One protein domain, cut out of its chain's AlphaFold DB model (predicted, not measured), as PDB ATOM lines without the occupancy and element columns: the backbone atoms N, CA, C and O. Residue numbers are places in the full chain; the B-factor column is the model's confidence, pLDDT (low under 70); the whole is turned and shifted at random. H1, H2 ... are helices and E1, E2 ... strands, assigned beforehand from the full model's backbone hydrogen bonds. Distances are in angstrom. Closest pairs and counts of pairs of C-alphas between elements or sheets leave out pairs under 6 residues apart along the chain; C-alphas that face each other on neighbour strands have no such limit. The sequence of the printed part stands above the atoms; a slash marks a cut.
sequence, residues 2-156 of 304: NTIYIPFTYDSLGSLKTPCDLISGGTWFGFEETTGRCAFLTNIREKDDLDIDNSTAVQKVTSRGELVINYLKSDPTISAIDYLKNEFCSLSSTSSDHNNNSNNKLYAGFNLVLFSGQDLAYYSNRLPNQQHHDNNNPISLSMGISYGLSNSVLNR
ATOM      1  N   ASN A   2      29.777  57.913 132.221       35.81
ATOM      2  CA  ASN A   2      31.069  58.565 132.436       35.81
ATOM      3  C   ASN A   2      31.642  58.154 133.791       35.81
ATOM      4  O   ASN A   2      30.921  58.163 134.783       35.81
ATOM      5  N   THR A   3      32.917  57.783 133.828       39.88
ATOM      6  CA  THR A   3      33.644  57.538 135.070       39.88
ATOM      7  C   THR A   3      33.530  58.795 135.936       39.88
ATOM      8  O   THR A   3      34.058  59.831 135.560       39.88
ATOM      9  N   ILE A   4      32.800  58.732 137.055       58.12
ATOM     10  CA  ILE A   4      32.634  59.844 138.023       58.12
ATOM     11  C   ILE A   4      33.861  59.935 138.964       58.12
ATOM     12  O   ILE A   4      33.945  60.782 139.848       58.12
ATOM     13  N   TYR A   5      34.842  59.060 138.748       59.19
ATOM     14  CA  TYR A   5      35.985  58.807 139.609       59.19
ATOM     15  C   TYR A   5      37.272  58.853 138.787       59.19
ATOM     16  O   TYR A   5      37.370  58.181 137.757       59.19
ATOM     17  N   ILE A   6      38.259  59.617 139.247       60.16
ATOM     18  CA  ILE A   6      39.636  59.459 138.774       60.16
ATOM     19  C   ILE A   6      40.370  58.544 139.772       60.16
ATOM     20  O   ILE A   6      40.267  58.806 140.976       60.16
ATOM     21  N   PRO A   7      41.106  57.514 139.291       65.12
ATOM     22  CA  PRO A   7      42.063  56.744 140.094       65.12
ATOM     23  C   PRO A   7      43.060  57.643 140.829       65.12
ATOM     24  O   PRO A   7      43.115  58.847 140.583       65.12
ATOM     25  N   PHE A   8      43.889  57.077 141.704       68.00
ATOM     26  CA  PHE A   8      44.853  57.871 142.471       68.00
ATOM     27  C   PHE A   8      45.699  58.806 141.600       68.00
ATOM     28  O   PHE A   8      46.511  58.373 140.781       68.00
ATOM     29  N   THR A   9      45.541  60.106 141.840       65.38
ATOM     30  CA  THR A   9      46.360  61.159 141.237       65.38
ATOM     31  C   THR A   9      47.233  61.824 142.283       65.38
ATOM     32  O   THR A   9      46.870  61.875 143.457       65.38
ATOM     33  N   TYR A  10      48.367  62.356 141.833       60.97
ATOM     34  CA  TYR A  10      49.202  63.246 142.626       60.97
ATOM     35  C   TYR A  10      48.684  64.682 142.525       60.97
ATOM     36  O   TYR A  10      48.230  65.099 141.456       60.97
ATOM     37  N   ASP A  11      48.784  65.452 143.607       68.00
ATOM     38  CA  ASP A  11      48.623  66.903 143.523       68.00
ATOM     39  C   ASP A  11      49.791  67.567 142.767       68.00
ATOM     40  O   ASP A  11      50.768  66.923 142.378       68.00
ATOM     41  N   SER A  12      49.708  68.882 142.546       59.03
ATOM     42  CA  SER A  12      50.743  69.635 141.823       59.03
ATOM     43  C   SER A  12      52.119  69.618 142.504       59.03
ATOM     44  O   SER A  12      53.104  69.991 141.872       59.03
ATOM     45  N   LEU A  13      52.187  69.216 143.778       59.94
ATOM     46  CA  LEU A  13      53.414  69.092 144.566       59.94
ATOM     47  C   LEU A  13      53.932  67.648 144.638       59.94
ATOM     48  O   LEU A  13      55.053  67.428 145.092       59.94
ATOM     49  N   GLY A  14      53.164  66.671 144.147       68.06
ATOM     50  CA  GLY A  14      53.578  65.277 144.067       68.06
ATOM     51  C   GLY A  14      53.484  64.500 145.379       68.06
ATOM     52  O   GLY A  14      54.023  63.398 145.435       68.06
ATOM     53  N   SER A  15      52.845  65.034 146.426       75.44
ATOM     54  CA  SER A  15      52.898  64.432 147.768       75.44
ATOM     55  C   SER A  15      51.563  63.871 148.259       75.44
ATOM     56  O   SER A  15      51.538  62.899 149.014       75.44
ATOM     57  N   LEU A  16      50.442  64.415 147.790       79.62
ATOM     58  CA  LEU A  16      49.104  63.936 148.131       79.62
ATOM     59  C   LEU A  16      48.612  62.931 147.082       79.62
ATOM     60  O   LEU A  16      48.536  63.276 145.904       79.62
ATOM     61  N   LYS A  17      48.231  61.718 147.508       82.25
ATOM     62  CA  LYS A  17      47.601  60.709 146.642       82.25
ATOM     63  C   LYS A  17      46.187  60.424 147.100       82.25
ATOM     64  O   LYS A  17      45.963  59.794 148.138       82.25
ATOM     65  N   THR A  18      45.226  60.842 146.288       82.56
ATOM     66  CA  THR A  18      43.810  60.557 146.513       82.56
ATOM     67  C   THR A  18      43.133  60.247 145.184       82.56
ATOM     68  O   THR A  18      43.528  60.800 144.152       82.56
ATOM     69  N   PRO A  19      42.083  59.420 145.169       81.44
ATOM     70  CA  PRO A  19      41.075  59.532 144.133       81.44
ATOM     71  C   PRO A  19      40.365  60.883 144.169       81.44
ATOM     72  O   PRO A  19      40.437  61.601 145.171       81.44
ATOM     73  N   CYS A  20      39.642  61.213 143.102       81.38
ATOM     74  CA  CYS A  20      38.879  62.457 143.004       81.38
ATOM     75  C   CYS A  20      37.444  62.201 142.532       81.38
ATOM     76  O   CYS A  20      37.229  61.512 141.530       81.38
ATOM     77  N   ASP A  21      36.476  62.770 143.254       81.88
ATOM     78  CA  ASP A  21      35.092  62.928 142.804       81.88
ATOM     79  C   ASP A  21      35.028  64.062 141.774       81.88
ATOM     80  O   ASP A  21      35.298  65.220 142.088       81.88
ATOM     81  N   LEU A  22      34.645  63.741 140.539       78.00
ATOM     82  CA  LEU A  22      34.606  64.711 139.442       78.00
ATOM     83  C   LEU A  22      33.460  65.724 139.517       78.00
ATOM     84  O   LEU A  22      33.495  66.729 138.807       78.00
ATOM     85  N   ILE A  23      32.434  65.461 140.323       77.25
ATOM     86  CA  ILE A  23      31.279  66.347 140.481       77.25
ATOM     87  C   ILE A  23      31.557  67.340 141.602       77.25
ATOM     88  O   ILE A  23      31.358  68.542 141.439       77.25
ATOM     89  N   SER A  24      32.005  66.834 142.749       77.56
ATOM     90  CA  SER A  24      32.137  67.631 143.969       77.56
ATOM     91  C   SER A  24      33.582  67.979 144.339       77.56
ATOM     92  O   SER A  24      33.790  68.684 145.322       77.56
ATOM     93  N   GLY A  25      34.582  67.485 143.599       80.50
ATOM     94  CA  GLY A  25      36.010  67.793 143.779       80.50
ATOM     95  C   GLY A  25      36.644  67.251 145.067       80.50
ATOM     96  O   GLY A  25      37.805  67.541 145.351       80.50
ATOM     97  N   GLY A  26      35.884  66.503 145.867       85.62
ATOM     98  CA  GLY A  26      36.337  65.914 147.124       85.62
ATOM     99  C   GLY A  26      36.921  64.516 146.942       85.62
ATOM    100  O   GLY A  26      36.991  63.983 145.834       85.62
ATOM    101  N   THR A  27      37.291  63.883 148.054       89.44
ATOM    102  CA  THR A  27      37.732  62.487 148.048       89.44
ATOM    103  C   THR A  27      37.250  61.705 149.263       89.44
ATOM    104  O   THR A  27      37.077  62.251 150.348       89.44
ATOM    105  N   TRP A  28      37.007  60.409 149.087       89.81
ATOM    106  CA  TRP A  28      36.582  59.514 150.165       89.81
ATOM    107  C   TRP A  28      37.754  58.781 150.825       89.81
ATOM    108  O   TRP A  28      37.576  58.192 151.886       89.81
ATOM    109  N   PHE A  29      38.944  58.814 150.226       91.94
ATOM    110  CA  PHE A  29      40.165  58.234 150.778       91.94
ATOM    111  C   PHE A  29      41.364  59.055 150.323       91.94
ATOM    112  O   PHE A  29      41.410  59.514 149.189       91.94
ATOM    113  N   GLY A  30      42.369  59.199 151.174       90.62
ATOM    114  CA  GLY A  30      43.609  59.825 150.767       90.62
ATOM    115  C   GLY A  30      44.757  59.549 151.712       90.62
ATOM    116  O   GLY A  30      44.546  59.224 152.883       90.62
ATOM    117  N   PHE A  31      45.972  59.713 151.199       89.94
ATOM    118  CA  PHE A  31      47.168  59.753 152.024       89.94
ATOM    119  C   PHE A  31      48.157  60.812 151.537       89.94
ATOM    120  O   PHE A  31      48.247  61.089 150.340       89.94
ATOM    121  N   GLU A  32      48.906  61.392 152.469       89.31
ATOM    122  CA  GLU A  32      49.972  62.350 152.188       89.31
ATOM    123  C   GLU A  32      51.322  61.674 152.472       89.31
ATOM    124  O   GLU A  32      51.589  61.202 153.577       89.31
ATOM    125  N   GLU A  33      52.141  61.542 151.428       81.81
ATOM    126  CA  GLU A  33      53.347  60.707 151.406       81.81
ATOM    127  C   GLU A  33      54.446  61.209 152.355       81.81
ATOM    128  O   GLU A  33      55.186  60.403 152.924       81.81
ATOM    129  N   THR A  34      54.547  62.523 152.551       81.38
ATOM    130  CA  THR A  34      55.604  63.148 153.361       81.38
ATOM    131  C   THR A  34      55.388  62.899 154.853       81.38
ATOM    132  O   THR A  34      56.314  62.611 155.610       81.38
ATOM    133  N   THR A  35      54.140  62.998 155.285       84.00
ATOM    134  CA  THR A  35      53.714  62.935 156.682       84.00
ATOM    135  C   THR A  35      53.278  61.528 157.075       84.00
ATOM    136  O   THR A  35      53.302  61.190 158.256       84.00
ATOM    137  N   GLY A  36      52.898  60.694 156.100       83.69
ATOM    138  CA  GLY A  36      52.289  59.388 156.337       83.69
ATOM    139  C   GLY A  36      50.836  59.478 156.815       83.69
ATOM    140  O   GLY A  36      50.263  58.465 157.222       83.69
ATOM    141  N   ARG A  37      50.230  60.673 156.777       90.94
ATOM    142  CA  ARG A  37      48.828  60.864 157.148       90.94
ATOM    143  C   ARG A  37      47.922  60.146 156.176       90.94
ATOM    144  O   ARG A  37      48.134  60.193 154.968       90.94
ATOM    145  N   CYS A  38      46.871  59.543 156.708       93.06
ATOM    146  CA  CYS A  38      45.822  58.917 155.920       93.06
ATOM    147  C   CYS A  38      44.458  59.315 156.475       93.06
ATOM    148  O   CYS A  38      44.298  59.510 157.679       93.06
ATOM    149  N   ALA A  39      43.470  59.448 155.601       95.12
ATOM    150  CA  ALA A  39      42.098  59.686 155.997       95.12
ATOM    151  C   ALA A  39      41.136  58.974 155.057       95.12
ATOM    152  O   ALA A  39      41.388  58.855 153.858       95.12
ATOM    153  N   PHE A  40      40.017  58.511 155.606       93.38
ATOM    154  CA  PHE A  40      38.943  57.937 154.815       93.38
ATOM    155  C   PHE A  40      37.569  58.251 155.384       93.38
ATOM    156  O   PHE A  40      37.391  58.481 156.580       93.38
ATOM    157  N   LEU A  41      36.588  58.250 154.492       93.19
ATOM    158  CA  LEU A  41      35.227  58.667 154.754       93.19
ATOM    159  C   LEU A  41      34.235  57.658 154.182       93.19
ATOM    160  O   LEU A  41      34.401  57.145 153.077       93.19
ATOM    161  N   THR A  42      33.153  57.417 154.919       90.88
ATOM    162  CA  THR A  42      31.999  56.658 154.419       90.88
ATOM    163  C   THR A  42      30.718  57.437 154.676       90.88
ATOM    164  O   THR A  42      30.543  57.988 155.761       90.88
ATOM    165  N   ASN A  43      29.778  57.417 153.739       88.69
ATOM    166  CA  ASN A  43      28.453  58.007 153.946       88.69
ATOM    167  C   ASN A  43      27.654  57.198 154.972       88.69
ATOM    168  O   ASN A  43      27.702  55.973 154.928       88.69
ATOM    169  N   ILE A  44      26.870  57.854 155.827       85.62
ATOM    170  CA  ILE A  44      25.868  57.186 156.670       85.62
ATOM    171  C   ILE A  44      24.530  57.194 155.951       85.62
ATOM    172  O   ILE A  44      24.147  58.202 155.368       85.62
ATOM    173  N   ARG A  45      23.833  56.062 156.018       77.88
ATOM    174  CA  ARG A  45      22.487  55.885 155.486       77.88
ATOM    175  C   ARG A  45      21.451  56.560 156.398       77.88
ATOM    176  O   ARG A  45      21.358  56.198 157.573       77.88
ATOM    177  N   GLU A  46      20.668  57.499 155.866       74.31
ATOM    178  CA  GLU A  46      19.618  58.228 156.596       74.31
ATOM    179  C   GLU A  46      18.227  57.880 156.031       74.31
ATOM    180  O   GLU A  46      18.072  57.767 154.814       74.31
ATOM    181  N   LYS A  47      17.208  57.655 156.885       60.53
ATOM    182  CA  LYS A  47      15.843  57.286 156.425       60.53
ATOM    183  C   LYS A  47      15.241  58.352 155.511       60.53
ATOM    184  O   LYS A  47      14.592  58.010 154.530       60.53
ATOM    185  N   ASP A  48      15.553  59.608 155.804       51.84
ATOM    186  CA  ASP A  48      15.078  60.768 155.058       51.84
ATOM    187  C   ASP A  48      15.619  60.814 153.617       51.84
ATOM    188  O   ASP A  48      15.059  61.529 152.801       51.84
ATOM    189  N   ASP A  49      16.642  60.025 153.251       50.28
ATOM    190  CA  ASP A  49      17.128  59.960 151.861       50.28
ATOM    191  C   ASP A  49      16.107  59.312 150.896       50.28
ATOM    192  O   ASP A  49      16.267  59.414 149.680       50.28
ATOM    193  N   LEU A  50      15.066  58.642 151.413       45.97
ATOM    194  CA  LEU A  50      14.013  58.000 150.611       45.97
ATOM    195  C   LEU A  50      12.745  58.854 150.426       45.97
ATOM    196  O   LEU A  50      12.001  58.598 149.483       45.97
ATOM    197  N   ASP A  51      12.513  59.854 151.285       39.28
ATOM    198  CA  ASP A  51      11.263  60.639 151.338       39.28
ATOM    199  C   ASP A  51      11.402  62.063 150.757       39.28
ATOM    200  O   ASP A  51      10.485  62.880 150.862       39.28
ATOM    201  N   ILE A  52      12.533  62.397 150.123       44.12
ATOM    202  CA  ILE A  52      12.734  63.733 149.541       44.12
ATOM    203  C   ILE A  52      12.046  63.810 148.175       44.12
ATOM    204  O   ILE A  52      12.655  63.673 147.114       44.12
ATOM    205  N   ASP A  53      10.755  64.134 148.214       39.34
ATOM    206  CA  ASP A  53      10.196  65.060 147.234       39.34
ATOM    207  C   ASP A  53      11.068  66.330 147.277       39.34
ATOM    208  O   ASP A  53      11.278  66.916 148.340       39.34
ATOM    209  N   ASN A  54      11.635  66.717 146.132       42.09
ATOM    210  CA  ASN A  54      12.737  67.680 145.940       42.09
ATOM    211  C   ASN A  54      12.478  69.145 146.394       42.09
ATOM    212  O   ASN A  54      12.990  70.077 145.777       42.09
ATOM    213  N   SER A  55      11.691  69.402 147.442       37.09
ATOM    214  CA  SER A  55      11.260  70.754 147.839       37.09
ATOM    215  C   SER A  55      11.743  71.242 149.212       37.09
ATOM    216  O   SER A  55      11.659  72.439 149.476       37.09
ATOM    217  N   THR A  56      12.327  70.388 150.062       37.53
ATOM    218  CA  THR A  56      12.888  70.800 151.374       37.53
ATOM    219  C   THR A  56      14.307  70.294 151.634       37.53
ATOM    220  O   THR A  56      14.755  70.252 152.781       37.53
ATOM    221  N   ALA A  57      15.051  69.946 150.580       43.34
ATOM    222  CA  ALA A  57      16.492  69.752 150.673       43.34
ATOM    223  C   ALA A  57      17.139  71.106 151.000       43.34
ATOM    224  O   ALA A  57      17.515  71.865 150.109       43.34
ATOM    225  N   VAL A  58      17.240  71.435 152.293       43.88
ATOM    226  CA  VAL A  58      18.181  72.448 152.763       43.88
ATOM    227  C   VAL A  58      19.511  72.071 152.133       43.88
ATOM    228  O   VAL A  58      20.040  70.996 152.400       43.88
ATOM    229  N   GLN A  59      19.953  72.931 151.224       45.22
ATOM    230  CA  GLN A  59      21.207  72.914 150.493       45.22
ATOM    231  C   GLN A  59      22.349  72.374 151.379       45.22
ATOM    232  O   GLN A  59      23.038  73.122 152.067       45.22
ATOM    233  N   LYS A  60      22.562  71.053 151.380       54.00
ATOM    234  CA  LYS A  60      23.781  70.411 151.886       54.00
ATOM    235  C   LYS A  60      24.823  70.589 150.776       54.00
ATOM    236  O   LYS A  60      25.075  69.673 150.004       54.00
ATOM    237  N   VAL A  61      25.299  71.830 150.614       56.94
ATOM    238  CA  VAL A  61      26.122  72.284 149.469       56.94
ATOM    239  C   VAL A  61      27.528  71.686 149.504       56.94
ATOM    240  O   VAL A  61      28.182  71.578 148.471       56.94
ATOM    241  N   THR A  62      27.998  71.295 150.687       72.12
ATOM    242  CA  THR A  62      29.409  70.997 150.903       72.12
ATOM    243  C   THR A  62      29.730  69.521 150.689       72.12
ATOM    244  O   THR A  62      29.102  68.619 151.257       72.12
ATOM    245  N   SER A  63      30.755  69.271 149.876       85.25
ATOM    246  CA  SER A  63      31.280  67.933 149.635       85.25
ATOM    247  C   SER A  63      31.897  67.374 150.909       85.25
ATOM    248  O   SER A  63      32.918  67.862 151.370       85.25
ATOM    249  N   ARG A  64      31.351  66.279 151.449       89.44
ATOM    250  CA  ARG A  64      31.979  65.547 152.569       89.44
ATOM    251  C   ARG A  64      33.435  65.170 152.278       89.44
ATOM    252  O   ARG A  64      34.241  65.093 153.199       89.44
ATOM    253  N   GLY A  65      33.768  64.946 151.007       89.62
ATOM    254  CA  GLY A  65      35.119  64.583 150.604       89.62
ATOM    255  C   GLY A  65      36.159  65.688 150.808       89.62
ATOM    256  O   GLY A  65      37.351  65.398 150.771       89.62
ATOM    257  N   GLU A  66      35.748  66.937 151.053       90.69
ATOM    258  CA  GLU A  66      36.685  68.004 151.415       90.69
ATOM    259  C   GLU A  66      37.285  67.799 152.811       90.69
ATOM    260  O   GLU A  66      38.434  68.162 153.029       90.69
ATOM    261  N   LEU A  67      36.566  67.140 153.731       93.50
ATOM    262  CA  LEU A  67      37.055  66.848 155.085       93.50
ATOM    263  C   LEU A  67      38.338  66.008 155.056       93.50
ATOM    264  O   LEU A  67      39.256  66.231 155.842       93.50
ATOM    265  N   VAL A  68      38.416  65.066 154.113       94.81
ATOM    266  CA  VAL A  68      39.608  64.239 153.892       94.81
ATOM    267  C   VAL A  68      40.767  65.109 153.400       94.81
ATOM    268  O   VAL A  68      41.868  65.035 153.939       94.81
ATOM    269  N   ILE A  69      40.518  65.983 152.420       91.38
ATOM    270  CA  ILE A  69      41.538  66.878 151.851       91.38
ATOM    271  C   ILE A  69      42.044  67.875 152.904       91.38
ATOM    272  O   ILE A  69      43.254  68.071 153.030       91.38
ATOM    273  N   ASN A  70      41.137  68.481 153.670       93.75
ATOM    274  CA  ASN A  70      41.452  69.477 154.691       93.75
ATOM    275  C   ASN A  70      42.354  68.893 155.779       93.75
ATOM    276  O   ASN A  70      43.329  69.532 156.170       93.75
ATOM    277  N   TYR A  71      42.089  67.661 156.216       95.94
ATOM    278  CA  TYR A  71      42.956  66.982 157.171       95.94
ATOM    279  C   TYR A  71      44.346  66.691 156.599       95.94
ATOM    280  O   TYR A  71      45.352  66.961 157.258       95.94
ATOM    281  N   LEU A  72      44.426  66.167 155.373       93.69
ATOM    282  CA  LEU A  72      45.706  65.806 154.755       93.69
ATOM    283  C   LEU A  72      46.598  67.029 154.485       93.69
ATOM    284  O   LEU A  72      47.816  66.894 154.463       93.69
ATOM    285  N   LYS A  73      46.000  68.217 154.330       92.19
ATOM    286  CA  LYS A  73      46.702  69.505 154.179       92.19
ATOM    287  C   LYS A  73      46.890  70.279 155.490       92.19
ATOM    288  O   LYS A  73      47.463  71.366 155.467       92.19
ATOM    289  N   SER A  74      46.367  69.768 156.603       94.12
ATOM    290  CA  SER A  74      46.476  70.428 157.908       94.12
ATOM    291  C   SER A  74      47.896  70.346 158.477       94.12
ATOM    292  O   SER A  74      48.763  69.673 157.922       94.12
ATOM    293  N   ASP A  75      48.130  71.039 159.596       94.00
ATOM    294  CA  ASP A  75      49.396  70.972 160.328       94.00
ATOM    295  C   ASP A  75      49.786  69.503 160.592       94.00
ATOM    296  O   ASP A  75      49.039  68.795 161.264       94.00
ATOM    297  N   PRO A  76      50.940  69.021 160.098       91.75
ATOM    298  CA  PRO A  76      51.336  67.627 160.236       91.75
ATOM    299  C   PRO A  76      51.648  67.197 161.674       91.75
ATOM    300  O   PRO A  76      51.737  65.996 161.931       91.75
ATOM    301  N   THR A  77      51.774  68.135 162.613       93.00
ATOM    302  CA  THR A  77      52.105  67.859 164.018       93.00
ATOM    303  C   THR A  77      50.890  67.554 164.897       93.00
ATOM    304  O   THR A  77      51.051  66.994 165.981       93.00
ATOM    305  N   ILE A  78      49.670  67.878 164.450       96.25
ATOM    306  CA  ILE A  78      48.451  67.659 165.244       96.25
ATOM    307  C   ILE A  78      48.066  66.172 165.297       96.25
ATOM    308  O   ILE A  78      48.076  65.494 164.274       96.25
ATOM    309  N   SER A  79      47.671  65.643 166.453       96.88
ATOM    310  CA  SER A  79      47.145  64.272 166.518       96.88
ATOM    311  C   SER A  79      45.817  64.146 165.750       96.88
ATOM    312  O   SER A  79      45.090  65.128 165.561       96.88
ATOM    313  N   ALA A  80      45.474  62.935 165.308       97.06
ATOM    314  CA  ALA A  80      44.213  62.680 164.616       97.06
ATOM    315  C   ALA A  80      43.013  62.989 165.528       97.06
ATOM    316  O   ALA A  80      42.028  63.593 165.092       97.06
ATOM    317  N   ILE A  81      43.108  62.617 166.808       96.19
ATOM    318  CA  ILE A  81      42.050  62.882 167.784       96.19
ATOM    319  C   ILE A  81      41.878  64.377 168.078       96.19
ATOM    320  O   ILE A  81      40.743  64.850 168.169       96.19
ATOM    321  N   ASP A  82      42.970  65.134 168.202       95.75
ATOM    322  CA  ASP A  82      42.892  66.566 168.505       95.75
ATOM    323  C   ASP A  82      42.432  67.369 167.291       95.75
ATOM    324  O   ASP A  82      41.664  68.315 167.455       95.75
ATOM    325  N   TYR A  83      42.793  66.951 166.071       96.31
ATOM    326  CA  TYR A  83      42.222  67.525 164.854       96.31
ATOM    327  C   TYR A  83      40.696  67.391 164.841       96.31
ATOM    328  O   TYR A  83      39.992  68.383 164.676       96.31
ATOM    329  N   LEU A  84      40.168  66.185 165.086       94.56
ATOM    330  CA  LEU A  84      38.719  65.965 165.120       94.56
ATOM    331  C   LEU A  84      38.035  66.755 166.239       94.56
ATOM    332  O   LEU A  84      36.921  67.235 166.048       94.56
ATOM    333  N   LYS A  85      38.674  66.897 167.406       92.31
ATOM    334  CA  LYS A  85      38.133  67.722 168.496       92.31
ATOM    335  C   LYS A  85      38.105  69.196 168.107       92.31
ATOM    336  O   LYS A  85      37.094  69.845 168.330       92.31
ATOM    337  N   ASN A  86      39.159  69.719 167.492       91.44
ATOM    338  CA  ASN A  86      39.180  71.107 167.037       91.44
ATOM    339  C   ASN A  86      38.117  71.364 165.959       91.44
ATOM    340  O   ASN A  86      37.464  72.405 165.978       91.44
ATOM    341  N   GLU A  87      37.909  70.399 165.062       89.81
ATOM    342  CA  GLU A  87      36.965  70.508 163.947       89.81
ATOM    343  C   GLU A  87      35.494  70.330 164.378       89.81
ATOM    344  O   GLU A  87      34.594  70.989 163.848       89.81
ATOM    345  N   PHE A  88      35.231  69.437 165.346       86.94
ATOM    346  CA  PHE A  88      33.878  68.959 165.670       86.94
ATOM    347  C   PHE A  88      33.484  69.015 167.157       86.94
ATOM    348  O   PHE A  88      32.314  68.787 167.482       86.94
ATOM    349  N   CYS A  89      34.383  69.367 168.073       79.50
ATOM    350  CA  CYS A  89      34.039  69.691 169.458       79.50
ATOM    351  C   CYS A  89      34.121  71.206 169.655       79.50
ATOM    352  O   CYS A  89      35.154  71.749 170.037       79.50
ATOM    353  N   SER A  90      33.008  71.915 169.463       58.00
ATOM    354  CA  SER A  90      32.912  73.272 170.000       58.00
ATOM    355  C   SER A  90      32.945  73.186 171.526       58.00
ATOM    356  O   SER A  90      32.084  72.540 172.127       58.00
ATOM    357  N   LEU A  91      33.943  73.823 172.147       45.75
ATOM    358  CA  LEU A  91      33.999  74.048 173.589       45.75
ATOM    359  C   LEU A  91      32.648  74.610 174.040       45.75
ATOM    360  O   LEU A  91      32.282  75.740 173.721       45.75
ATOM    361  N   SER A  92      31.889  73.796 174.763       42.50
ATOM    362  CA  SER A  92      30.688  74.228 175.455       42.50
ATOM    363  C   SER A  92      31.056  75.381 176.376       42.50
ATOM    364  O   SER A  92      31.727  75.166 177.385       42.50
ATOM    365  N   SER A  93      30.625  76.597 176.062       39.62
ATOM    366  CA  SER A  93      30.553  77.668 177.048       39.62
ATOM    367  C   SER A  93      29.493  78.692 176.651       39.62
ATOM    368  O   SER A  93      29.722  79.574 175.833       39.62
ATOM    369  N   THR A  94      28.357  78.606 177.347       40.16
ATOM    370  CA  THR A  94      27.525  79.739 177.802       40.16
ATOM    371  C   THR A  94      26.380  80.300 176.953       40.16
ATOM    372  O   THR A  94      25.815  81.318 177.342       40.16
ATOM    373  N   SER A  95      25.887  79.612 175.925       37.72
ATOM    374  CA  SER A  95      24.529  79.893 175.434       37.72
ATOM    375  C   SER A  95      23.717  78.616 175.281       37.72
ATOM    376  O   SER A  95      24.179  77.600 174.772       37.72
ATOM    377  N   SER A  96      22.490  78.677 175.776       40.75
ATOM    378  CA  SER A  96      21.466  77.634 175.849       40.75
ATOM    379  C   SER A  96      20.957  77.124 174.489       40.75
ATOM    380  O   SER A  96      19.888  76.524 174.421       40.75
ATOM    381  N   ASP A  97      21.721  77.307 173.413       39.44
ATOM    382  CA  ASP A  97      21.408  76.808 172.076       39.44
ATOM    383  C   ASP A  97      22.159  75.496 171.831       39.44
ATOM    384  O   ASP A  97      23.175  75.433 171.139       39.44
ATOM    385  N   HIS A  98      21.631  74.413 172.406       41.91
ATOM    386  CA  HIS A  98      22.171  73.044 172.369       41.91
ATOM    387  C   HIS A  98      22.306  72.394 170.968       41.91
ATOM    388  O   HIS A  98      22.462  71.183 170.869       41.91
ATOM    389  N   ASN A  99      22.284  73.160 169.873       43.44
ATOM    390  CA  ASN A  99      22.268  72.643 168.501       43.44
ATOM    391  C   ASN A  99      23.247  73.328 167.529       43.44
ATOM    392  O   ASN A  99      23.131  73.126 166.318       43.44
ATOM    393  N   ASN A 100      24.199  74.135 168.006       43.31
ATOM    394  CA  ASN A 100      25.059  74.943 167.135       43.31
ATOM    395  C   ASN A 100      26.534  74.522 167.165       43.31
ATOM    396  O   ASN A 100      27.404  75.345 167.415       43.31
ATOM    397  N   ASN A 101      26.829  73.264 166.823       52.72
ATOM    398  CA  ASN A 101      28.060  73.041 166.068       52.72
ATOM    399  C   ASN A 101      27.717  73.182 164.575       52.72
ATOM    400  O   ASN A 101      27.096  72.290 163.988       52.72
ATOM    401  N   SER A 102      28.035  74.341 163.990       55.12
ATOM    402  CA  SER A 102      27.688  74.720 162.610       55.12
ATOM    403  C   SER A 102      28.151  73.690 161.579       55.12
ATOM    404  O   SER A 102      27.437  73.426 160.612       55.12
ATOM    405  N   ASN A 103      29.289  73.042 161.834       57.88
ATOM    406  CA  ASN A 103      29.886  72.067 160.924       57.88
ATOM    407  C   ASN A 103      29.036  70.790 160.807       57.88
ATOM    408  O   ASN A 103      28.930  70.211 159.730       57.88
ATOM    409  N   ASN A 104      28.332  70.378 161.867       61.69
ATOM    410  CA  ASN A 104      27.518  69.156 161.837       61.69
ATOM    411  C   ASN A 104      26.254  69.282 160.980       61.69
ATOM    412  O   ASN A 104      25.807  68.286 160.408       61.69
ATOM    413  N   LYS A 105      25.696  70.494 160.873       64.44
ATOM    414  CA  LYS A 105      24.529  70.791 160.026       64.44
ATOM    415  C   LYS A 105      24.901  71.003 158.554       64.44
ATOM    416  O   LYS A 105      24.020  70.924 157.704       64.44
ATOM    417  N   LEU A 106      26.181  71.243 158.258       73.94
ATOM    418  CA  LEU A 106      26.669  71.524 156.907       73.94
ATOM    419  C   LEU A 106      26.714  70.272 156.012       73.94
ATOM    420  O   LEU A 106      26.534  70.368 154.800       73.94
ATOM    421  N   TYR A 107      26.905  69.090 156.609       80.75
ATOM    422  CA  TYR A 107      27.109  67.836 155.881       80.75
ATOM    423  C   TYR A 107      25.959  66.829 156.049       80.75
ATOM    424  O   TYR A 107      25.358  66.672 157.118       80.75
ATOM    425  N   ALA A 108      25.708  66.048 154.993       84.19
ATOM    426  CA  ALA A 108      24.955  64.793 155.088       84.19
ATOM    427  C   ALA A 108      25.624  63.804 156.059       84.19
ATOM    428  O   ALA A 108      26.780  63.996 156.438       84.19
ATOM    429  N   GLY A 109      24.921  62.741 156.463       85.50
ATOM    430  CA  GLY A 109      25.470  61.734 157.373       85.50
ATOM    431  C   GLY A 109      26.806  61.158 156.881       85.50
ATOM    432  O   GLY A 109      26.932  60.773 155.713       85.50
ATOM    433  N   PHE A 110      27.812  61.093 157.753       90.75
ATOM    434  CA  PHE A 110      29.134  60.553 157.438       90.75
ATOM    435  C   PHE A 110      29.838  59.932 158.646       90.75
ATOM    436  O   PHE A 110      29.547  60.237 159.805       90.75
ATOM    437  N   ASN A 111      30.802  59.077 158.332       93.81
ATOM    438  CA  ASN A 111      31.886  58.656 159.200       93.81
ATOM    439  C   ASN A 111      33.204  59.174 158.624       93.81
ATOM    440  O   ASN A 111      33.379  59.135 157.407       93.81
ATOM    441  N   LEU A 112      34.124  59.591 159.481       95.75
ATOM    442  CA  LEU A 112      35.468  60.037 159.144       95.75
ATOM    443  C   LEU A 112      36.460  59.298 160.043       95.75
ATOM    444  O   LEU A 112      36.292  59.270 161.262       95.75
ATOM    445  N   VAL A 113      37.477  58.695 159.439       96.81
ATOM    446  CA  VAL A 113      38.586  58.054 160.147       96.81
ATOM    447  C   VAL A 113      39.879  58.708 159.702       96.81
ATOM    448  O   VAL A 113      40.132  58.831 158.505       96.81
ATOM    449  N   LEU A 114      40.682  59.121 160.674       97.31
ATOM    450  CA  LEU A 114      41.937  59.830 160.472       97.31
ATOM    451  C   LEU A 114      43.076  59.047 161.112       97.31
ATOM    452  O   LEU A 114      42.949  58.573 162.239       97.31
ATOM    453  N   PHE A 115      44.193  58.959 160.406       94.69
ATOM    454  CA  PHE A 115      45.455  58.438 160.898       94.69
ATOM    455  C   PHE A 115      46.526  59.523 160.769       94.69
ATOM    456  O   PHE A 115      46.716  60.084 159.686       94.69
ATOM    457  N   SER A 116      47.202  59.864 161.865       92.88
ATOM    458  CA  SER A 116      48.213  60.940 161.893       92.88
ATOM    459  C   SER A 116      49.609  60.501 161.465       92.88
ATOM    460  O   SER A 116      50.471  61.345 161.245       92.88
ATOM    461  N   GLY A 117      49.829  59.192 161.350       85.50
ATOM    462  CA  GLY A 117      51.161  58.595 161.403       85.50
ATOM    463  C   GLY A 117      51.419  57.887 162.738       85.50
ATOM    464  O   GLY A 117      52.258  56.989 162.786       85.50
ATOM    465  N   GLN A 118      50.693  58.255 163.804       85.38
ATOM    466  CA  GLN A 118      50.875  57.716 165.159       85.38
ATOM    467  C   GLN A 118      49.568  57.249 165.812       85.38
ATOM    468  O   GLN A 118      49.534  56.169 166.394       85.38
ATOM    469  N   ASP A 119      48.497  58.035 165.721       93.00
ATOM    470  CA  ASP A 119      47.192  57.724 166.309       93.00
ATOM    471  C   ASP A 119      46.107  57.578 165.239       93.00
ATOM    472  O   ASP A 119      46.169  58.189 164.170       93.00
ATOM    473  N   LEU A 120      45.118  56.733 165.538       95.12
ATOM    474  CA  LEU A 120      43.943  56.494 164.709       95.12
ATOM    475  C   LEU A 120      42.714  57.014 165.456       95.12
ATOM    476  O   LEU A 120      42.498  56.670 166.619       95.12
ATOM    477  N   ALA A 121      41.896  57.831 164.802       96.44
ATOM    478  CA  ALA A 121      40.716  58.428 165.410       96.44
ATOM    479  C   ALA A 121      39.503  58.353 164.480       96.44
ATOM    480  O   ALA A 121      39.631  58.354 163.258       96.44
ATOM    481  N   TYR A 122      38.320  58.284 165.077       95.62
ATOM    482  CA  TYR A 122      37.036  58.168 164.403       95.62
ATOM    483  C   TYR A 122      36.090  59.273 164.855       95.62
ATOM    484  O   TYR A 122      36.005  59.599 166.039       95.62
ATOM    485  N   TYR A 123      35.320  59.792 163.911       93.50
ATOM    486  CA  TYR A 123      34.186  60.662 164.161       93.50
ATOM    487  C   TYR A 123      33.037  60.285 163.228       93.50
ATOM    488  O   TYR A 123      33.242  59.900 162.078       93.50
ATOM    489  N   SER A 124      31.810  60.439 163.698       91.25
ATOM    490  CA  SER A 124      30.631  60.497 162.840       91.25
ATOM    491  C   SER A 124      29.896  61.778 163.149       91.25
ATOM    492  O   SER A 124      29.934  62.187 164.290       91.25
ATOM    493  N   ASN A 125      29.189  62.393 162.201       87.38
ATOM    494  CA  ASN A 125      28.246  63.478 162.507       87.38
ATOM    495  C   ASN A 125      26.832  62.965 162.864       87.38
ATOM    496  O   ASN A 125      25.874  63.745 162.845       87.38
ATOM    497  N   ARG A 126      26.675  61.660 163.123       84.62
ATOM    498  CA  ARG A 126      25.421  61.009 163.519       84.62
ATOM    499  C   ARG A 126      25.624  60.150 164.755       84.62
ATOM    500  O   ARG A 126      26.644  59.488 164.911       84.62
ATOM    501  N   LEU A 127      24.596  60.125 165.595       76.50
ATOM    502  CA  LEU A 127      24.576  59.287 166.784       76.50
ATOM    503  C   LEU A 127      24.021  57.889 166.466       76.50
ATOM    504  O   LEU A 127      23.157  57.756 165.595       76.50
ATOM    505  N   PRO A 128      24.471  56.845 167.188       61.53
ATOM    506  CA  PRO A 128      24.005  55.473 166.992       61.53
ATOM    507  C   PRO A 128      22.500  55.273 167.179       61.53
ATOM    508  O   PRO A 128      21.926  54.398 166.536       61.53
ATOM    509  N   ASN A 129      21.862  56.103 168.005       54.75
ATOM    510  CA  ASN A 129      20.428  56.102 168.255       54.75
ATOM    511  C   ASN A 129      19.939  57.555 168.246       54.75
ATOM    512  O   ASN A 129      20.562  58.407 168.870       54.75
ATOM    513  N   GLN A 130      18.800  57.846 167.616       49.78
ATOM    514  CA  GLN A 130      18.080  59.125 167.769       49.78
ATOM    515  C   GLN A 130      17.486  59.295 169.189       49.78
ATOM    516  O   GLN A 130      16.421  59.882 169.360       49.78
ATOM    517  N   GLN A 131      18.131  58.741 170.217       39.03
ATOM    518  CA  GLN A 131      17.774  58.964 171.608       39.03
ATOM    519  C   GLN A 131      18.747  59.978 172.191       39.03
ATOM    520  O   GLN A 131      19.963  59.847 172.081       39.03
ATOM    521  N   HIS A 132      18.150  61.043 172.713       44.19
ATOM    522  CA  HIS A 132      18.809  62.180 173.323       44.19
ATOM    523  C   HIS A 132      19.852  61.749 174.361       44.19
ATOM    524  O   HIS A 132      19.602  60.826 175.131       44.19
ATOM    525  N   HIS A 133      20.947  62.513 174.405       41.88
ATOM    526  CA  HIS A 133      22.090  62.401 175.319       41.88
ATOM    527  C   HIS A 133      23.079  61.283 174.961       41.88
ATOM    528  O   HIS A 133      22.944  60.141 175.368       41.88
ATOM    529  N   ASP A 134      24.079  61.598 174.139       45.66
ATOM    530  CA  ASP A 134      25.368  62.075 174.639       45.66
ATOM    531  C   ASP A 134      26.171  62.671 173.472       45.66
ATOM    532  O   ASP A 134      25.951  62.384 172.297       45.66
ATOM    533  N   ASN A 135      27.018  63.628 173.812       59.75
ATOM    534  CA  ASN A 135      27.909  64.377 172.940       59.75
ATOM    535  C   ASN A 135      28.611  63.490 171.900       59.75
ATOM    536  O   ASN A 135      29.345  62.559 172.220       59.75
ATOM    537  N   ASN A 136      28.387  63.832 170.632       73.38
ATOM    538  CA  ASN A 136      29.002  63.210 169.475       73.38
ATOM    539  C   ASN A 136      30.492  63.575 169.433       73.38
ATOM    540  O   ASN A 136      30.893  64.497 168.730       73.38
ATOM    541  N   ASN A 137      31.285  62.935 170.283       85.00
ATOM    542  CA  ASN A 137      32.694  63.244 170.453       85.00
ATOM    543  C   ASN A 137      33.549  62.310 169.589       85.00
ATOM    544  O   ASN A 137      33.225  61.128 169.450       85.00
ATOM    545  N   PRO A 138      34.671  62.808 169.050       91.81
ATOM    546  CA  PRO A 138      35.687  61.972 168.434       91.81
ATOM    547  C   PRO A 138      36.183  60.870 169.379       91.81
ATOM    548  O   PRO A 138      36.318  61.079 170.587       91.81
ATOM    549  N   ILE A 139      36.491  59.705 168.813       92.25
ATOM    550  CA  ILE A 139      36.901  58.495 169.529       92.25
ATOM    551  C   ILE A 139      38.291  58.080 169.051       92.25
ATOM    552  O   ILE A 139      38.512  57.928 167.851       92.25
ATOM    553  N   SER A 140      39.219  57.839 169.976       95.19
ATOM    554  CA  SER A 140      40.502  57.204 169.655       95.19
ATOM    555  C   SER A 140      40.306  55.705 169.426       95.19
ATOM    556  O   SER A 140      39.710  55.014 170.252       95.19
ATOM    557  N   LEU A 141      40.822  55.196 168.312       94.06
ATOM    558  CA  LEU A 141      40.808  53.782 167.965       94.06
ATOM    559  C   LEU A 141      42.131  53.145 168.398       94.06
ATOM    560  O   LEU A 141      43.204  53.540 167.948       94.06
ATOM    561  N   SER A 142      42.059  52.174 169.304       90.25
ATOM    562  CA  SER A 142      43.239  51.558 169.905       90.25
ATOM    563  C   SER A 142      43.893  50.543 168.969       90.25
ATOM    564  O   SER A 142      43.222  49.771 168.282       90.25
ATOM    565  N   MET A 143      45.226  50.499 168.998       84.88
ATOM    566  CA  MET A 143      46.004  49.461 168.322       84.88
ATOM    567  C   MET A 143      45.631  48.061 168.835       84.88
ATOM    568  O   MET A 143      45.229  47.889 169.984       84.88
ATOM    569  N   GLY A 144      45.767  47.052 167.972       79.00
ATOM    570  CA  GLY A 144      45.453  45.655 168.299       79.00
ATOM    571  C   GLY A 144      43.964  45.294 168.242       79.00
ATOM    572  O   GLY A 144      43.621  44.121 168.382       79.00
ATOM    573  N   ILE A 145      43.077  46.261 167.987       83.62
ATOM    574  CA  ILE A 145      41.637  46.036 167.822       83.62
ATOM    575  C   ILE A 145      41.267  46.105 166.336       83.62
ATOM    576  O   ILE A 145      41.659  47.024 165.620       83.62
ATOM    577  N   SER A 146      40.492  45.127 165.857       83.81
ATOM    578  CA  SER A 146      39.913  45.164 164.509       83.81
ATOM    579  C   SER A 146      38.592  45.926 164.530       83.81
ATOM    580  O   SER A 146      37.651  45.515 165.208       83.81
ATOM    581  N   TYR A 147      38.512  47.002 163.754       86.62
ATOM    582  CA  TYR A 147      37.309  47.812 163.598       86.62
ATOM    583  C   TYR A 147      36.683  47.580 162.231       86.62
ATOM    584  O   TYR A 147      37.380  47.436 161.229       86.62
ATOM    585  N   GLY A 148      35.354  47.546 162.188       86.50
ATOM    586  CA  GLY A 148      34.601  47.381 160.956       86.50
ATOM    587  C   GLY A 148      33.631  48.538 160.774       86.50
ATOM    588  O   GLY A 148      32.869  48.871 161.683       86.50
ATOM    589  N   LEU A 149      33.669  49.147 159.593       87.56
ATOM    590  CA  LEU A 149      32.870  50.315 159.252       87.56
ATOM    591  C   LEU A 149      32.157  50.085 157.918       87.56
ATOM    592  O   LEU A 149      32.679  49.437 157.015       87.56
ATOM    593  N   SER A 150      30.936  50.596 157.804       86.81
ATOM    594  CA  SER A 150      30.150  50.583 156.568       86.81
ATOM    595  C   SER A 150      29.281  51.840 156.515       86.81
ATOM    596  O   SER A 150      29.611  52.826 157.169       86.81
ATOM    597  N   ASN A 151      28.159  51.830 155.789       86.81
ATOM    598  CA  ASN A 151      27.265  52.986 155.673       86.81
ATOM    599  C   ASN A 151      26.394  53.244 156.919       86.81
ATOM    600  O   ASN A 151      25.233  53.639 156.831       86.81
ATOM    601  N   SER A 152      26.962  53.000 158.092       84.69
ATOM    602  CA  SER A 152      26.379  53.183 159.410       84.69
ATOM    603  C   SER A 152      27.481  53.602 160.382       84.69
ATOM    604  O   SER A 152      28.662  53.416 160.096       84.69
ATOM    605  N   VAL A 153      27.098  54.127 161.546       85.06
ATOM    606  CA  VAL A 153      28.025  54.376 162.656       85.06
ATOM    607  C   VAL A 153      28.835  53.123 163.024       85.06
ATOM    608  O   VAL A 153      28.379  51.988 162.816       85.06
ATOM    609  N   LEU A 154      30.026  53.349 163.578       82.56
ATOM    610  CA  LEU A 154      30.979  52.318 163.982       82.56
ATOM    611  C   LEU A 154      30.330  51.259 164.889       82.56
ATOM    612  O   LEU A 154      29.499  51.573 165.738       82.56
ATOM    613  N   ASN A 155      30.723  49.995 164.707       66.44
ATOM    614  CA  ASN A 155      30.266  48.829 165.477       66.44
ATOM    615  C   ASN A 155      28.767  48.492 165.394       66.44
ATOM    616  O   ASN A 155      28.324  47.562 166.072       66.44
ATOM    617  N   ARG A 156      27.972  49.151 164.538       73.31
ATOM    618  CA  ARG A 156      26.629  48.637 164.238       73.31
ATOM    619  C   ARG A 156      26.766  47.296 163.500       73.31
ATOM    620  O   ARG A 156      27.465  47.254 162.482       73.31
TER     621      ARG A 156
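This is residues 2 to 156 of the 304 residues of an uncharacterized protein of Fragilariopsis cylindrus CCMP1102 (UniProt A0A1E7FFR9). One twisted sheet of seven strands makes a wall, with two short helices, H2 and H3, running along one face of it and the tail after E7, residues 142 to 156, folding back on the side away from them. E4 and E5 join the two halves of the wall, a run of four strands and a run of three, while residues 50 to 56 and 93 to 99 stick out as loops. The printed part has 155 residues with seven named strands and four named helices, in the order E1 E2 E3 E4 H1 H2 H3 H4 E5 E6 E7, and the sheet follows E1 - E2 - E3 - E4 - E5 - E6 - E7, all antiparallel. The class is mixed, helices and strands, though only 62 residues are in named elements, under half. The whole is compact, with a radius of gyration of the C-alphas of 16.4 A, and spans 45 by 39 by 32 A.

The sheet begins with edge strand E1, residues 5 to 10, in a hairpin with E2, residues 16 to 21; N 6 and O 20 are 3.1 A apart, within hydrogen-bond range. E2 is staggered, pairing with E1 over residues 17 to 21 and with E3, residues 29 to 32, over residues 16 to 17, where N 17 and O 31 are 2.9 A apart. E3 and E4, residues 37 to 43, form a hairpin with N 30 and O 39 at 2.9 A. E1 to E4 are a meander, each strand the antiparallel neighbour of the one before, and so are E5, residues 110 to 115, E6, residues 120 to 124, and edge strand E7, residues 139 to 141. E4 and E5 stand at 167 degrees between directions, with N 111 and O 42 at 2.8 A. N 112 and O 123 of E5 and E6 are 2.8 A apart, and so are N 122 and O 139 of E6 and E7. The sheet is twisted, with C-alphas up to 4.3 A off its best plane. H1, residues 47 to 50, is not on the sheet. H2, residues 66 to 72, and H3, residues 80 to 88, are on the same face, making two layers, helices on one face of a sheet. H2 has a height over the sheet of 7.4 A and lies over E4, along the strands at 14 degrees on the local plane; its closest C-alphas with E4 are those of Val 68 and Ala 39, 5.6 A. H3, at a height of 9.0 A, lies over E6, along the strands at 5 degrees on the local plane; the closest C-alphas are those of Ile 81 and Ala 121, 5.2 A. H2 and H3 are close but not clearly touching, the C-alphas of Tyr 71 and Tyr 83 being closest at 7.7 A. H4, residues 102 to 106, is not on the sheet and only just touches H3, with 3 pairs of C-alphas within 8 A, the closest those of Phe 88 and Asn 103 at 6.9 A. In H2, H3 and H4 every O i to N i+4 pair is within hydrogen-bond range; H1 is too short for one.

E1 begins at C-alpha 5, (35.985, 58.807, 139.609), and is 14.3 A long; E2 is 15.0 A. E4, the longest strand by residues, runs 20.8 A from C-alpha 37 at (48.828, 60.864, 157.148). H3, the longest helix by residues, measures 12.1 A, E5 16.8 A and E6 14.0 A. E7 ends at C-alpha 141, (40.808, 53.782, 167.965).

The printed part has no cut. The C-alphas of Asn 2 and Thr 94 are the two farthest apart, 50.2 A. The long links are H1 to H2, H3 to H4 and E6 to E7. Mean pLDDT of the printed part is 75.2; it is under 70 in residues 2 to 14, 47 to 61, 90 to 105, 128 to 135 and 155.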